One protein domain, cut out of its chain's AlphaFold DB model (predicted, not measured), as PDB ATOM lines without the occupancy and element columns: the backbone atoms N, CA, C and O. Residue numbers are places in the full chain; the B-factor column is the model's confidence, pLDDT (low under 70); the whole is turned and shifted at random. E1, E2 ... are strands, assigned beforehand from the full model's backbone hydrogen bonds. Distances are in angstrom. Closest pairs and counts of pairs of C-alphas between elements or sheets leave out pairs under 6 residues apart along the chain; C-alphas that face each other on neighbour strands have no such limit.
ATOM      1  N   PRO A 559      28.743 -53.423 -26.357       74.56
ATOM      2  CA  PRO A 559      29.230 -52.955 -25.063       74.56
ATOM      3  C   PRO A 559      29.420 -51.428 -25.055       74.56
ATOM      4  O   PRO A 559      29.825 -50.857 -26.071       74.56
ATOM      5  N   PRO A 560      29.104 -50.731 -23.949       73.19
ATOM      6  CA  PRO A 560      29.238 -49.280 -23.878       73.19
ATOM      7  C   PRO A 560      30.693 -48.823 -24.016       73.19
ATOM      8  O   PRO A 560      31.622 -49.502 -23.573       73.19
ATOM      9  N   LEU A 561      30.870 -47.638 -24.606       75.75
ATOM     10  CA  LEU A 561      32.159 -46.950 -24.674       75.75
ATOM     11  C   LEU A 561      32.728 -46.771 -23.253       75.75
ATOM     12  O   LEU A 561      32.030 -46.227 -22.397       75.75
ATOM     13  N   PRO A 562      33.979 -47.190 -22.985       76.69
ATOM     14  CA  PRO A 562      34.636 -46.902 -21.716       76.69
ATOM     15  C   PRO A 562      34.874 -45.396 -21.535       76.69
ATOM     16  O   PRO A 562      35.228 -44.712 -22.495       76.69
ATOM     17  N   ASP A 563      34.837 -44.907 -20.292       70.94
ATOM     18  CA  ASP A 563      35.096 -43.500 -19.914       70.94
ATOM     19  C   ASP A 563      36.521 -42.983 -20.255       70.94
ATOM     20  O   ASP A 563      36.921 -41.890 -19.859       70.94
ATOM     21  N   SER A 564      37.352 -43.776 -20.935       71.69
ATOM     22  CA  SER A 564      38.747 -43.461 -21.276       71.69
ATOM     23  C   SER A 564      39.125 -44.012 -22.656       71.69
ATOM     24  O   SER A 564      40.042 -44.822 -22.795       71.69
ATOM     25  N   VAL A 565      38.402 -43.555 -23.683       67.88
ATOM     26  CA  VAL A 565      38.556 -43.959 -25.097       67.88
ATOM     27  C   VAL A 565      39.997 -43.787 -25.616       67.88
ATOM     28  O   VAL A 565      40.467 -44.589 -26.420       67.88
ATOM     29  N   ASP A 566      40.744 -42.803 -25.104       72.56
ATOM     30  CA  ASP A 566      42.126 -42.523 -25.524       72.56
ATOM     31  C   ASP A 566      43.127 -43.651 -25.231       72.56
ATOM     32  O   ASP A 566      44.153 -43.743 -25.912       72.56
ATOM     33  N   LEU A 567      42.834 -44.511 -24.247       75.88
ATOM     34  CA  LEU A 567      43.690 -45.633 -23.839       75.88
ATOM     35  C   LEU A 567      43.513 -46.887 -24.711       75.88
ATOM     36  O   LEU A 567      44.287 -47.834 -24.573       75.88
ATOM     37  N   LEU A 568      42.506 -46.916 -25.589       78.75
ATOM     38  CA  LEU A 568      42.242 -48.055 -26.469       78.75
ATOM     39  C   LEU A 568      43.303 -48.158 -27.581       78.75
ATOM     40  O   LEU A 568      43.753 -47.123 -28.085       78.75
ATOM     41  N   PRO A 569      43.688 -49.369 -28.029       82.81
ATOM     42  CA  PRO A 569      44.588 -49.522 -29.169       82.81
ATOM     43  C   PRO A 569      44.024 -48.837 -30.430       82.81
ATOM     44  O   PRO A 569      42.820 -48.945 -30.686       82.81
ATOM     45  N   PRO A 570      44.852 -48.135 -31.227       83.56
ATOM     46  CA  PRO A 570      44.435 -47.663 -32.543       83.56
ATOM     47  C   PRO A 570      44.142 -48.866 -33.445       83.56
ATOM     48  O   PRO A 570      44.895 -49.838 -33.436       83.56
ATOM     49  N   LEU A 571      43.055 -48.797 -34.212       82.75
ATOM     50  CA  LEU A 571      42.682 -49.856 -35.144       82.75
ATOM     51  C   LEU A 571      43.667 -49.880 -36.323       82.75
ATOM     52  O   LEU A 571      43.913 -48.843 -36.939       82.75
ATOM     53  N   THR A 572      44.219 -51.047 -36.658       82.88
ATOM     54  CA  THR A 572      45.047 -51.223 -37.861       82.88
ATOM     55  C   THR A 572      44.308 -52.038 -38.924       82.88
ATOM     56  O   THR A 572      43.337 -52.731 -38.625       82.88
ATOM     57  N   LYS A 573      44.759 -51.977 -40.188       79.56
ATOM     58  CA  LYS A 573      44.134 -52.743 -41.286       79.56
ATOM     59  C   LYS A 573      44.217 -54.268 -41.070       79.56
ATOM     60  O   LYS A 573      43.372 -54.988 -41.587       79.56
ATOM     61  N   ASP A 574      45.159 -54.741 -40.249       79.94
ATOM     62  CA  ASP A 574      45.319 -56.159 -39.885       79.94
ATOM     63  C   ASP A 574      44.295 -56.639 -38.825       79.94
ATOM     64  O   ASP A 574      44.076 -57.844 -38.658       79.94
ATOM     65  N   ASP A 575      43.642 -55.701 -38.124       78.69
ATOM     66  CA  ASP A 575      42.618 -55.959 -37.101       78.69
ATOM     67  C   ASP A 575      41.188 -56.007 -37.683       78.69
ATOM     68  O   ASP A 575      40.230 -56.288 -36.961       78.69
ATOM     69  N   LEU A 576      41.021 -55.754 -38.988       77.88
ATOM     70  CA  LEU A 576      39.732 -55.784 -39.690       77.88
ATOM     71  C   LEU A 576      39.244 -57.221 -39.915       77.88
ATOM     72  O   LEU A 576      39.354 -57.780 -41.006       77.88
ATOM     73  N   LYS A 577      38.687 -57.828 -38.866       82.62
ATOM     74  CA  LYS A 577      38.075 -59.161 -38.915       82.62
ATOM     75  C   LYS A 577      36.587 -59.087 -38.612       82.62
ATOM     76  O   LYS A 577      36.172 -58.357 -37.711       82.62
ATOM     77  N   VAL A 578      35.806 -59.888 -39.332       82.75
ATOM     78  CA  VAL A 578      34.392 -60.145 -39.019       82.75
ATOM     79  C   VAL A 578      34.279 -60.583 -37.555       82.75
ATOM     80  O   VAL A 578      35.078 -61.396 -37.107       82.75
ATOM     81  N   GLY A 579      33.335 -60.008 -36.807       79.50
ATOM     82  CA  GLY A 579      33.175 -60.217 -35.362       79.50
ATOM     83  C   GLY A 579      33.921 -59.215 -34.468       79.50
ATOM     84  O   GLY A 579      33.735 -59.232 -33.252       79.50
ATOM     85  N   THR A 580      34.735 -58.315 -35.031       86.06
ATOM     86  CA  THR A 580      35.483 -57.303 -34.260       86.06
ATOM     87  C   THR A 580      34.608 -56.095 -33.918       86.06
ATOM     88  O   THR A 580      33.909 -55.566 -34.785       86.06
ATOM     89  N   ILE A 581      34.684 -55.621 -32.669       87.00
ATOM     90  CA  ILE A 581      33.956 -54.433 -32.197       87.00
ATOM     91  C   ILE A 581      34.895 -53.226 -32.201       87.00
ATOM     92  O   ILE A 581      35.960 -53.234 -31.572       87.00
ATOM     93  N   VAL A 582      34.473 -52.168 -32.890       87.75
ATOM     94  CA  VAL A 582      35.260 -50.958 -33.148       87.75
ATOM     95  C   VAL A 582      34.545 -49.704 -32.643       87.75
ATOM     96  O   VAL A 582      33.315 -49.638 -32.618       87.75
ATOM     97  N   ALA A 583      35.331 -48.702 -32.248       88.44
ATOM     98  CA  ALA A 583      34.861 -47.355 -31.939       88.44
ATOM     99  C   ALA A 583      35.515 -46.342 -32.884       88.44
ATOM    100  O   ALA A 583      36.736 -46.330 -33.001       88.44
ATOM    101  N   PHE A 584      34.743 -45.481 -33.542       89.25
ATOM    102  CA  PHE A 584      35.274 -44.513 -34.514       89.25
ATOM    103  C   PHE A 584      34.403 -43.256 -34.614       89.25
ATOM    104  O   PHE A 584      33.285 -43.214 -34.102       89.25
ATOM    105  N   LYS A 585      34.911 -42.227 -35.294       89.81
ATOM    106  CA  LYS A 585      34.185 -41.013 -35.686       89.81
ATOM    107  C   LYS A 585      34.053 -40.961 -37.212       89.81
ATOM    108  O   LYS A 585      34.891 -41.505 -37.923       89.81
ATOM    109  N   VAL A 586      33.025 -40.292 -37.726       88.75
ATOM    110  CA  VAL A 586      32.804 -40.070 -39.172       88.75
ATOM    111  C   VAL A 586      32.459 -38.597 -39.398       88.75
ATOM    112  O   VAL A 586      31.942 -37.938 -38.496       88.75
ATOM    113  N   MET A 587      32.739 -38.055 -40.585       83.25
ATOM    114  CA  MET A 587      32.196 -36.753 -40.986       83.25
ATOM    115  C   MET A 587      30.729 -36.893 -41.402       83.25
ATOM    116  O   MET A 587      30.421 -37.536 -42.400       83.25
ATOM    117  N   GLU A 588      29.824 -36.272 -40.652       79.12
ATOM    118  CA  GLU A 588      28.378 -36.337 -40.870       79.12
ATOM    119  C   GLU A 588      27.772 -34.926 -40.845       79.12
ATOM    120  O   GLU A 588      28.313 -33.997 -40.242       79.12
ATOM    121  N   PHE A 589      26.649 -34.728 -41.535       77.75
ATOM    122  CA  PHE A 589      25.991 -33.421 -41.578       77.75
ATOM    123  C   PHE A 589      25.154 -33.200 -40.318       77.75
ATOM    124  O   PHE A 589      24.212 -33.946 -40.050       77.75
ATOM    125  N   ALA A 590      25.472 -32.150 -39.558       71.56
ATOM    126  CA  ALA A 590      24.796 -31.865 -38.296       71.56
ATOM    127  C   ALA A 590      23.282 -31.619 -38.511       71.56
ATOM    128  O   ALA A 590      22.917 -30.745 -39.315       71.56
ATOM    129  N   PRO A 591      22.387 -32.339 -37.800       61.22
ATOM    130  CA  PRO A 591      20.944 -32.219 -37.984       61.22
ATOM    131  C   PRO A 591      20.462 -30.833 -37.534       61.22
ATOM    132  O   PRO A 591      20.447 -30.516 -36.348       61.22
ATOM    133  N   GLY A 592      20.081 -30.001 -38.505       62.38
ATOM    134  CA  GLY A 592      19.610 -28.627 -38.303       62.38
ATOM    135  C   GLY A 592      20.418 -27.591 -39.083       62.38
ATOM    136  O   GLY A 592      19.828 -26.763 -39.770       62.38
ATOM    137  N   THR A 593      21.752 -27.665 -39.047       66.12
ATOM    138  CA  THR A 593      22.626 -26.671 -39.709       66.12
ATOM    139  C   THR A 593      23.115 -27.120 -41.089       66.12
ATOM    140  O   THR A 593      23.585 -26.289 -41.858       66.12
ATOM    141  N   MET A 594      23.030 -28.420 -41.418       69.00
ATOM    142  CA  MET A 594      23.531 -28.997 -42.685       69.00
ATOM    143  C   MET A 594      25.007 -28.649 -42.975       69.00
ATOM    144  O   MET A 594      25.444 -28.598 -44.123       69.00
ATOM    145  N   MET A 595      25.795 -28.431 -41.920       72.56
ATOM    146  CA  MET A 595      27.243 -28.251 -41.995       72.56
ATOM    147  C   MET A 595      27.945 -29.587 -41.728       72.56
ATOM    148  O   MET A 595      27.476 -30.336 -40.864       72.56
ATOM    149  N   PRO A 596      29.060 -29.888 -42.418       83.00
ATOM    150  CA  PRO A 596      29.859 -31.070 -42.123       83.00
ATOM    151  C   PRO A 596      30.496 -30.927 -40.736       83.00
ATOM    152  O   PRO A 596      31.172 -29.938 -40.449       83.00
ATOM    153  N   ALA A 597      30.272 -31.916 -39.877       83.44
ATOM    154  CA  ALA A 597      30.816 -31.993 -38.530       83.44
ATOM    155  C   ALA A 597      31.383 -33.395 -38.280       83.44
ATOM    156  O   ALA A 597      30.916 -34.379 -38.847       83.44
ATOM    157  N   ILE A 598      32.396 -33.505 -37.424       86.50
ATOM    158  CA  ILE A 598      32.902 -34.811 -36.992       86.50
ATOM    159  C   ILE A 598      31.954 -35.340 -35.911       86.50
ATOM    160  O   ILE A 598      31.655 -34.627 -34.951       86.50
ATOM    161  N   SER A 599      31.469 -36.571 -36.073       84.12
ATOM    162  CA  SER A 599      30.573 -37.219 -35.116       84.12
ATOM    163  C   SER A 599      31.257 -37.464 -33.765       84.12
ATOM    164  O   SER A 599      32.485 -37.517 -33.652       84.12
ATOM    165  N   ASN A 600      30.451 -37.715 -32.733       85.19
ATOM    166  CA  ASN A 600      30.946 -38.384 -31.530       85.19
ATOM    167  C   ASN A 600      31.429 -39.808 -31.871       85.19
ATOM    168  O   ASN A 600      31.140 -40.324 -32.956       85.19
ATOM    169  N   PHE A 601      32.157 -40.441 -30.946       85.88
ATOM    170  CA  PHE A 601      32.520 -41.852 -31.083       85.88
ATOM    171  C   PHE A 601      31.257 -42.712 -31.184       85.88
ATOM    172  O   PHE A 601      30.417 -42.676 -30.288       85.88
ATOM    173  N   LYS A 602      31.154 -43.479 -32.266       87.06
ATOM    174  CA  LYS A 602      30.139 -44.506 -32.497       87.06
ATOM    175  C   LYS A 602      30.744 -45.879 -32.277       87.06
ATOM    176  O   LYS A 602      31.934 -46.076 -32.519       87.06
ATOM    177  N   THR A 603      29.914 -46.826 -31.871       87.19
ATOM    178  CA  THR A 603      30.257 -48.239 -31.717       87.19
ATOM    179  C   THR A 603      29.609 -49.074 -32.809       87.19
ATOM    180  O   THR A 603      28.428 -48.904 -33.111       87.19
ATOM    181  N   ALA A 604      30.379 -49.980 -33.403       87.75
ATOM    182  CA  ALA A 604      29.879 -50.900 -34.415       87.75
ATOM    183  C   ALA A 604      30.608 -52.245 -34.359       87.75
ATOM    184  O   ALA A 604      31.736 -52.335 -33.869       87.75
ATOM    185  N   ILE A 605      29.968 -53.276 -34.902       87.69
ATOM    186  CA  ILE A 605      30.575 -54.581 -35.165       87.69
ATOM    187  C   ILE A 605      30.823 -54.745 -36.664       87.69
ATOM    188  O   ILE A 605      29.950 -54.442 -37.480       87.69
ATOM    189  N   ILE A 606      32.012 -55.222 -37.024       86.81
ATOM    190  CA  ILE A 606      32.349 -55.583 -38.404       86.81
ATOM    191  C   ILE A 606      31.659 -56.909 -38.727       86.81
ATOM    192  O   ILE A 606      31.920 -57.917 -38.073       86.81
ATOM    193  N   GLU A 607      30.792 -56.918 -39.733       82.38
ATOM    194  CA  GLU A 607      30.038 -58.111 -40.135       82.38
ATOM    195  C   GLU A 607      30.441 -58.619 -41.523       82.38
ATOM    196  O   GLU A 607      30.463 -59.828 -41.750       82.38
ATOM    197  N   LYS A 608      30.792 -57.717 -42.446       81.50
ATOM    198  CA  LYS A 608      31.241 -58.070 -43.798       81.50
ATOM    199  C   LYS A 608      32.505 -57.301 -44.160       81.50
ATOM    200  O   LYS A 608      32.723 -56.181 -43.704       81.50
ATOM    201  N   LEU A 609      33.333 -57.928 -44.984       81.88
ATOM    202  CA  LEU A 609      34.535 -57.348 -45.563       81.88
ATOM    203  C   LEU A 609      34.548 -57.746 -47.036       81.88
ATOM    204  O   LEU A 609      34.578 -58.942 -47.335       81.88
ATOM    205  N   ASP A 610      34.517 -56.760 -47.925       77.12
ATOM    206  CA  ASP A 610      34.490 -57.002 -49.365       77.12
ATOM    207  C   ASP A 610      35.907 -57.037 -49.950       77.12
ATOM    208  O   ASP A 610      36.825 -56.366 -49.474       77.12
ATOM    209  N   GLU A 611      36.087 -57.793 -51.038       69.81
ATOM    210  CA  GLU A 611      37.375 -57.927 -51.744       69.81
ATOM    211  C   GLU A 611      37.917 -56.579 -52.270       69.81
ATOM    212  O   GLU A 611      39.115 -56.445 -52.519       69.81
ATOM    213  N   SER A 612      37.044 -55.572 -52.396       66.94
ATOM    214  CA  SER A 612      37.362 -54.190 -52.779       66.94
ATOM    215  C   SER A 612      38.047 -53.368 -51.675       66.94
ATOM    216  O   SER A 612      38.592 -52.310 -51.974       66.94
ATOM    217  N   GLY A 613      38.039 -53.829 -50.416       67.81
ATOM    218  CA  GLY A 613      38.583 -53.094 -49.263       67.81
ATOM    219  C   GLY A 613      37.568 -52.240 -48.488       67.81
ATOM    220  O   GLY A 613      37.957 -51.540 -47.551       67.81
ATOM    221  N   GLU A 614      36.283 -52.316 -48.843       81.44
ATOM    222  CA  GLU A 614      35.179 -51.725 -48.081       81.44
ATOM    223  C   GLU A 614      34.782 -52.624 -46.899       81.44
ATOM    224  O   GLU A 614      34.790 -53.857 -46.991       81.44
ATOM    225  N   VAL A 615      34.425 -52.000 -45.773       84.44
ATOM    226  CA  VAL A 615      34.035 -52.689 -44.537       84.44
ATOM    227  C   VAL A 615      32.552 -52.440 -44.273       84.44
ATOM    228  O   VAL A 615      32.127 -51.293 -44.128       84.44
ATOM    229  N   GLY A 616      31.777 -53.520 -44.176       86.25
ATOM    230  CA  GLY A 616      30.370 -53.497 -43.794       86.25
ATOM    231  C   GLY A 616      30.230 -53.641 -42.281       86.25
ATOM    232  O   GLY A 616      30.535 -54.701 -41.718       86.25
ATOM    233  N   PHE A 617      29.757 -52.590 -41.615       87.19
ATOM    234  CA  PHE A 617      29.598 -52.542 -40.163       87.19
ATOM    235  C   PHE A 617      28.142 -52.303 -39.752       87.19
ATOM    236  O   PHE A 617      27.415 -51.506 -40.346       87.19
ATOM    237  N   ARG A 618      27.724 -52.980 -38.681       86.12
ATOM    238  CA  ARG A 618      26.427 -52.778 -38.028       86.12
ATOM    239  C   ARG A 618      26.644 -51.904 -36.793       86.12
ATOM    240  O   ARG A 618      27.372 -52.306 -35.883       86.12
ATOM    241  N   LEU A 619      26.061 -50.705 -36.774       84.31
ATOM    242  CA  LEU A 619      26.127 -49.799 -35.620       84.31
ATOM    243  C   LEU A 619      25.327 -50.360 -34.437       84.31
ATOM    244  O   LEU A 619      24.342 -51.069 -34.634       84.31
ATOM    245  N   ALA A 620      25.712 -49.971 -33.224       83.69
ATOM    246  CA  ALA A 620      24.881 -50.142 -32.035       83.69
ATOM    247  C   ALA A 620      23.560 -49.371 -32.179       83.69
ATOM    248  O   ALA A 620      23.555 -48.265 -32.729       83.69
ATOM    249  N   GLU A 621      22.452 -49.895 -31.648       77.25
ATOM    250  CA  GLU A 621      21.115 -49.295 -31.830       77.25
ATOM    251  C   GLU A 621      21.042 -47.843 -31.326       77.25
ATOM    252  O   GLU A 621      20.325 -47.014 -31.889       77.25
ATOM    253  N   ARG A 622      21.837 -47.519 -30.298       76.75
ATOM    254  CA  ARG A 622      22.032 -46.161 -29.753       76.75
ATOM    255  C   ARG A 622      22.690 -45.155 -30.711       76.75
ATOM    256  O   ARG A 622      22.452 -43.959 -30.573       76.75
ATOM    257  N   ASP A 623      23.523 -45.626 -31.639       76.06
ATOM    258  CA  ASP A 623      24.345 -44.803 -32.540       76.06
ATOM    259  C   ASP A 623      23.714 -44.695 -33.949       76.06
ATOM    260  O   ASP A 623      24.120 -43.863 -34.775       76.06
ATOM    261  N   VAL A 624      22.685 -45.511 -34.216       75.50
ATOM    262  CA  VAL A 624      21.820 -45.419 -35.396       75.50
ATOM    263  C   VAL A 624      21.007 -44.126 -35.339       75.50
ATOM    264  O   VAL A 624      20.282 -43.855 -34.383       75.50
ATOM    265  N   HIS A 625      21.073 -43.329 -36.408       66.38
ATOM    266  CA  HIS A 625      20.353 -42.059 -36.523       66.38
ATOM    267  C   HIS A 625      18.844 -42.262 -36.741       66.38
ATOM    268  O   HIS A 625      18.312 -42.071 -37.837       66.38
ATOM    269  N   ARG A 626      18.126 -42.634 -35.679       61.84
ATOM    270  CA  ARG A 626      16.670 -42.781 -35.693       61.84
ATOM    271  C   ARG A 626      15.992 -41.416 -35.550       61.84
ATOM    272  O   ARG A 626      15.669 -40.981 -34.450       61.84
ATOM    273  N   LYS A 627      15.766 -40.733 -36.674       62.62
ATOM    274  CA  LYS A 627      14.919 -39.532 -36.707       62.62
ATOM    275  C   LYS A 627      13.478 -39.890 -36.338       62.62
ATOM    276  O   LYS A 627      12.864 -40.751 -36.970       62.62
ATOM    277  N   GLU A 628      12.915 -39.187 -35.362       62.88
ATOM    278  CA  GLU A 628      11.483 -39.246 -35.081       62.88
ATOM    279  C   GLU A 628      10.713 -38.595 -36.238       62.88
ATOM    280  O   GLU A 628      10.812 -37.389 -36.474       62.88
ATOM    281  N   LYS A 629       9.950 -39.402 -36.985       77.06
ATOM    282  CA  LYS A 629       9.059 -38.910 -38.041       77.06
ATOM    283  C   LYS A 629       7.978 -38.046 -37.378       77.06
ATOM    284  O   LYS A 629       7.143 -38.564 -36.641       77.06
ATOM    285  N   LYS A 630       8.007 -36.730 -37.610       77.31
ATOM    286  CA  LYS A 630       6.995 -35.796 -37.094       77.31
ATOM    287  C   LYS A 630       5.716 -35.923 -37.920       77.31
ATOM    288  O   LYS A 630       5.774 -35.902 -39.148       77.31
ATOM    289  N   TYR A 631       4.567 -35.991 -37.258       83.19
ATOM    290  CA  TYR A 631       3.253 -36.009 -37.903       83.19
ATOM    291  C   TYR A 631       2.400 -34.850 -37.383       83.19
ATOM    292  O   TYR A 631       2.480 -34.492 -36.209       83.19
ATOM    293  N   ASP A 632       1.592 -34.262 -38.260       83.06
ATOM    294  CA  ASP A 632       0.544 -33.315 -37.879       83.06
ATOM    295  C   ASP A 632      -0.632 -34.068 -37.229       83.06
ATOM    296  O   ASP A 632      -0.856 -35.255 -37.467       83.06
ATOM    297  N   SER A 633      -1.443 -33.335 -36.474       77.56
ATOM    298  CA  SER A 633      -2.754 -33.713 -35.933       77.56
ATOM    299  C   SER A 633      -3.699 -34.408 -36.930       77.56
ATOM    300  O   SER A 633      -4.586 -35.151 -36.518       77.56
ATOM    301  N   LYS A 634      -3.498 -34.202 -38.239       79.06
ATOM    302  CA  LYS A 634      -4.243 -34.835 -39.340       79.06
ATOM    303  C   LYS A 634      -3.632 -36.154 -39.847       79.06
ATOM    304  O   LYS A 634      -4.080 -36.667 -40.866       79.06
ATOM    305  N   GLY A 635      -2.593 -36.681 -39.196       79.62
ATOM    306  CA  GLY A 635      -1.904 -37.924 -39.578       79.62
ATOM    307  C   GLY A 635      -0.887 -37.789 -40.721       79.62
ATOM    308  O   GLY A 635      -0.211 -38.757 -41.058       79.62
ATOM    309  N   ASN A 636      -0.731 -36.597 -41.301       78.44
ATOM    310  CA  ASN A 636       0.220 -36.339 -42.383       78.44
ATOM    311  C   ASN A 636       1.636 -36.120 -41.834       78.44
ATOM    312  O   ASN A 636       1.816 -35.378 -40.868       78.44
ATOM    313  N   ARG A 637       2.654 -36.713 -42.469       79.44
ATOM    314  CA  ARG A 637       4.059 -36.488 -42.096       79.44
ATOM    315  C   ARG A 637       4.491 -35.061 -42.434       79.44
ATOM    316  O   ARG A 637       4.291 -34.590 -43.552       79.44
ATOM    317  N   ILE A 638       5.121 -34.402 -41.469       77.44
ATOM    318  CA  ILE A 638       5.746 -33.091 -41.625       77.44
ATOM    319  C   ILE A 638       7.209 -33.328 -42.003       77.44
ATOM    320  O   ILE A 638       7.949 -33.944 -41.240       77.44
ATOM    321  N   TYR A 639       7.614 -32.844 -43.176       74.94
ATOM    322  CA  TYR A 639       9.000 -32.898 -43.643       74.94
ATOM    323  C   TYR A 639       9.715 -31.595 -43.273       74.94
ATOM    324  O   TYR A 639       9.289 -30.519 -43.698       74.94
ATOM    325  N   ASP A 640      10.795 -31.684 -42.496       66.94
ATOM    326  CA  ASP A 640      11.675 -30.541 -42.228       66.94
ATOM    327  C   ASP A 640      12.727 -30.383 -43.342       66.94
ATOM    328  O   ASP A 640      13.016 -31.312 -44.099       66.94
ATOM    329  N   ALA A 641      13.381 -29.219 -43.424       62.75
ATOM    330  CA  ALA A 641      14.448 -28.983 -44.410       62.75
ATOM    331  C   ALA A 641      15.625 -29.980 -44.293       62.75
ATOM    332  O   ALA A 641      16.311 -30.245 -45.276       62.75
ATOM    333  N   ALA A 642      15.833 -30.562 -43.106       59.44
ATOM    334  CA  ALA A 642      16.831 -31.602 -42.856       59.44
ATOM    335  C   ALA A 642      16.412 -33.006 -43.344       59.44
ATOM    336  O   ALA A 642      17.240 -33.918 -43.325       59.44
ATOM    337  N   ASP A 643      15.155 -33.203 -43.753       63.44
ATOM    338  CA  ASP A 643      14.656 -34.455 -44.339       63.44
ATOM    339  C   ASP A 643      14.749 -34.448 -45.869       63.44
ATOM    340  O   ASP A 643      14.897 -35.502 -46.471       63.44
ATOM    341  N   ALA A 644      14.768 -33.270 -46.504       60.25
ATOM    342  CA  ALA A 644      14.880 -33.132 -47.960       60.25
ATOM    343  C   ALA A 644      16.233 -33.599 -48.548       60.25
ATOM    344  O   ALA A 644      16.335 -33.799 -49.757       60.25
ATOM    345  N   PHE A 645      17.269 -33.751 -47.714       51.19
ATOM    346  CA  PHE A 645      18.613 -34.196 -48.114       51.19
ATOM    347  C   PHE A 645      18.885 -35.684 -47.866       51.19
ATOM    348  O   PHE A 645      19.954 -36.174 -48.224       51.19
ATOM    349  N   GLN A 646      17.952 -36.404 -47.244       53.59
ATOM    350  CA  GLN A 646      18.055 -37.845 -47.053       53.59
ATOM    351  C   GLN A 646      17.044 -38.498 -47.984       53.59
ATOM    352  O   GLN A 646      15.845 -38.261 -47.845       53.59
ATOM    353  N   MET A 647      17.520 -39.288 -48.951       46.09
ATOM    354  CA  MET A 647      16.600 -40.122 -49.717       46.09
ATOM    355  C   MET A 647      15.914 -41.085 -48.754       46.09
ATOM    356  O   MET A 647      16.557 -41.677 -47.885       46.09
ATOM    357  N   ASP A 656      19.436 -56.642 -41.759       50.44
ATOM    358  CA  ASP A 656      20.613 -55.905 -41.276       50.44
ATOM    359  C   ASP A 656      21.005 -54.660 -42.088       50.44
ATOM    360  O   ASP A 656      21.534 -54.744 -43.200       50.44
ATOM    361  N   LYS A 657      20.822 -53.481 -41.481       65.44
ATOM    362  CA  LYS A 657      21.307 -52.206 -42.019       65.44
ATOM    363  C   LYS A 657      22.816 -52.080 -41.787       65.44
ATOM    364  O   LYS A 657      23.256 -51.342 -40.906       65.44
ATOM    365  N   LEU A 658      23.601 -52.825 -42.567       73.62
ATOM    366  CA  LEU A 658      25.042 -52.596 -42.669       73.62
ATOM    367  C   LEU A 658      25.284 -51.234 -43.330       73.62
ATOM    368  O   LEU A 658      24.827 -50.992 -44.448       73.62
ATOM    369  N   GLU A 659      26.035 -50.360 -42.665       80.31
ATOM    370  CA  GLU A 659      26.684 -49.239 -43.337       80.31
ATOM    371  C   GLU A 659      28.005 -49.732 -43.945       80.31
ATOM    372  O   GLU A 659      28.754 -50.473 -43.307       80.31
ATOM    373  N   TRP A 660      28.294 -49.310 -45.174       83.62
ATOM    374  CA  TRP A 660      29.556 -49.580 -45.863       83.62
ATOM    375  C   TRP A 660      30.398 -48.309 -45.886       83.62
ATOM    376  O   TRP A 660      29.896 -47.248 -46.266       83.62
ATOM    377  N   LYS A 661      31.660 -48.401 -45.451       83.75
ATOM    378  CA  LYS A 661      32.661 -47.322 -45.551       83.75
ATOM    379  C   LYS A 661      34.038 -47.910 -45.849       83.75
ATOM    380  O   LYS A 661      34.331 -49.052 -45.481       83.75
ATOM    381  N   GLU A 662      34.900 -47.119 -46.478       86.12
ATOM    382  CA  GLU A 662      36.322 -47.447 -46.563       86.12
ATOM    383  C   GLU A 662      36.984 -47.268 -45.187       86.12
ATOM    384  O   GLU A 662      36.571 -46.435 -44.379       86.12
ATOM    385  N   PHE A 663      38.061 -48.013 -44.910       83.00
ATOM    386  CA  PHE A 663      38.831 -47.822 -43.670       83.00
ATOM    387  C   PHE A 663      39.358 -46.386 -43.522       83.00
ATOM    388  O   PHE A 663      39.450 -45.872 -42.408       83.00
ATOM    389  N   ASP A 664      39.700 -45.741 -44.638       83.81
ATOM    390  CA  ASP A 664      40.313 -44.412 -44.648       83.81
ATOM    391  C   ASP A 664      39.292 -43.292 -44.301       83.81
ATOM    392  O   ASP A 664      39.708 -42.192 -43.932       83.81
ATOM    393  N   ASP A 665      37.979 -43.586 -44.301       86.00
ATOM    394  CA  ASP A 665      36.903 -42.692 -43.822       86.00
ATOM    395  C   ASP A 665      36.693 -42.739 -42.290       86.00
ATOM    396  O   ASP A 665      36.001 -41.885 -41.720       86.00
ATOM    397  N   LEU A 666      37.256 -43.741 -41.600       86.50
ATOM    398  CA  LEU A 666      37.053 -43.969 -40.166       86.50
ATOM    399  C   LEU A 666      38.031 -43.126 -39.328       86.50
ATOM    400  O   LEU A 666      39.155 -43.529 -39.020       86.50
ATOM    401  N   LEU A 667      37.586 -41.942 -38.909       85.44
ATOM    402  CA  LEU A 667      38.387 -41.024 -38.098       85.44
ATOM    403  C   LEU A 667      38.571 -41.552 -36.667       85.44
ATOM    404  O   LEU A 667      37.623 -41.982 -36.013       85.44
ATOM    405  N   GLU A 668      39.803 -41.469 -36.156       84.62
ATOM    406  CA  GLU A 668      40.179 -41.887 -34.792       84.62
ATOM    407  C   GLU A 668      39.750 -43.323 -34.414       84.62
ATOM    408  O   GLU A 668      39.458 -43.594 -33.249       84.62
ATOM    409  N   ALA A 669      39.725 -44.253 -35.374       85.19
ATOM    410  CA  ALA A 669      39.304 -45.631 -35.137       85.19
ATOM    411  C   ALA A 669      40.135 -46.340 -34.042       85.19
ATOM    412  O   ALA A 669      41.369 -46.389 -34.085       85.19
ATOM    413  N   ARG A 670      39.441 -46.921 -33.057       86.69
ATOM    414  CA  ARG A 670      39.983 -47.682 -31.924       86.69
ATOM    415  C   ARG A 670      39.368 -49.077 -31.859       86.69
ATOM    416  O   ARG A 670      38.186 -49.269 -32.149       86.69
ATOM    417  N   LEU A 671      40.162 -50.037 -31.399       85.62
ATOM    418  CA  LEU A 671      39.722 -51.400 -31.119       85.62
ATOM    419  C   LEU A 671      39.069 -51.468 -29.725       85.62
ATOM    420  O   LEU A 671      39.726 -51.155 -28.731       85.62
ATOM    421  N   LEU A 672      37.797 -51.882 -29.640       81.88
ATOM    422  CA  LEU A 672      37.101 -52.093 -28.359       81.88
ATOM    423  C   LEU A 672      37.225 -53.538 -27.879       81.88
ATOM    424  O   LEU A 672      37.611 -53.777 -26.734       81.88
ATOM    425  N   GLN A 673      36.897 -54.497 -28.747       79.31
ATOM    426  CA  GLN A 673      37.073 -55.925 -28.486       79.31
ATOM    427  C   GLN A 673      37.567 -56.612 -29.765       79.31
ATOM    428  O   GLN A 673      36.932 -56.445 -30.811       79.31
ATOM    429  N   PRO A 674      38.685 -57.362 -29.713       73.50
ATOM    430  CA  PRO A 674      39.082 -58.223 -30.819       73.50
ATOM    431  C   PRO A 674      38.062 -59.354 -30.993       73.50
ATOM    432  O   PRO A 674      37.482 -59.795 -30.002       73.50
TER     433      PRO A 674
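AT A GLANCE: This is residues 559 to 647 and 656 to 674 of the 678 residues of an uncharacterized protein of Lophiotrema nucula (UniProt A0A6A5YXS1). Little regular structure: a strongly twisted, curled sheet of five strands, with the small hairpin E2 and E3 beyond E1 and the long loop of residues 620 to 647 reaching far out. The printed part, 108 residues, is all strand: seven named strands, E1 to E7, hold 36. The larger sheet, E6, E5, E4, E1, E7, is antiparallel. The whole is loose, radius of gyration of the C-alphas 16.3 A, spanning 53 by 33 by 25 A.

HOW THE PARTS SIT: After residues 559 to 580, E1 (581 to 585) runs on into E2 (587 to 589) at 62 degrees. E2 and E3 (596 to 598) form a hairpin; N 588 and O 597 are 2.8 A apart. E4 (602 to 609) neighbours E1, N 582 to O 604 2.9 A, and makes a hairpin with E5 (614 to 619), N 605 to O 618 2.9 A. The edge strands are E6 (659 to 662), N 617 to O 659 2.9 A, and E7 (667 to 673), N 583 to O 670 2.9 A.

IN THESE COORDINATES: C-alpha 581 is at (33.956, -54.433, -32.197), C-alpha 673 at (37.073, -55.925, -28.486). E4, 18.8 A long, bends at residue 605.

THE WHOLE: Residues 648 to 655 are cut out, an 18.3 A gap. Confidence is low in 22 residues, among them 640 to 647.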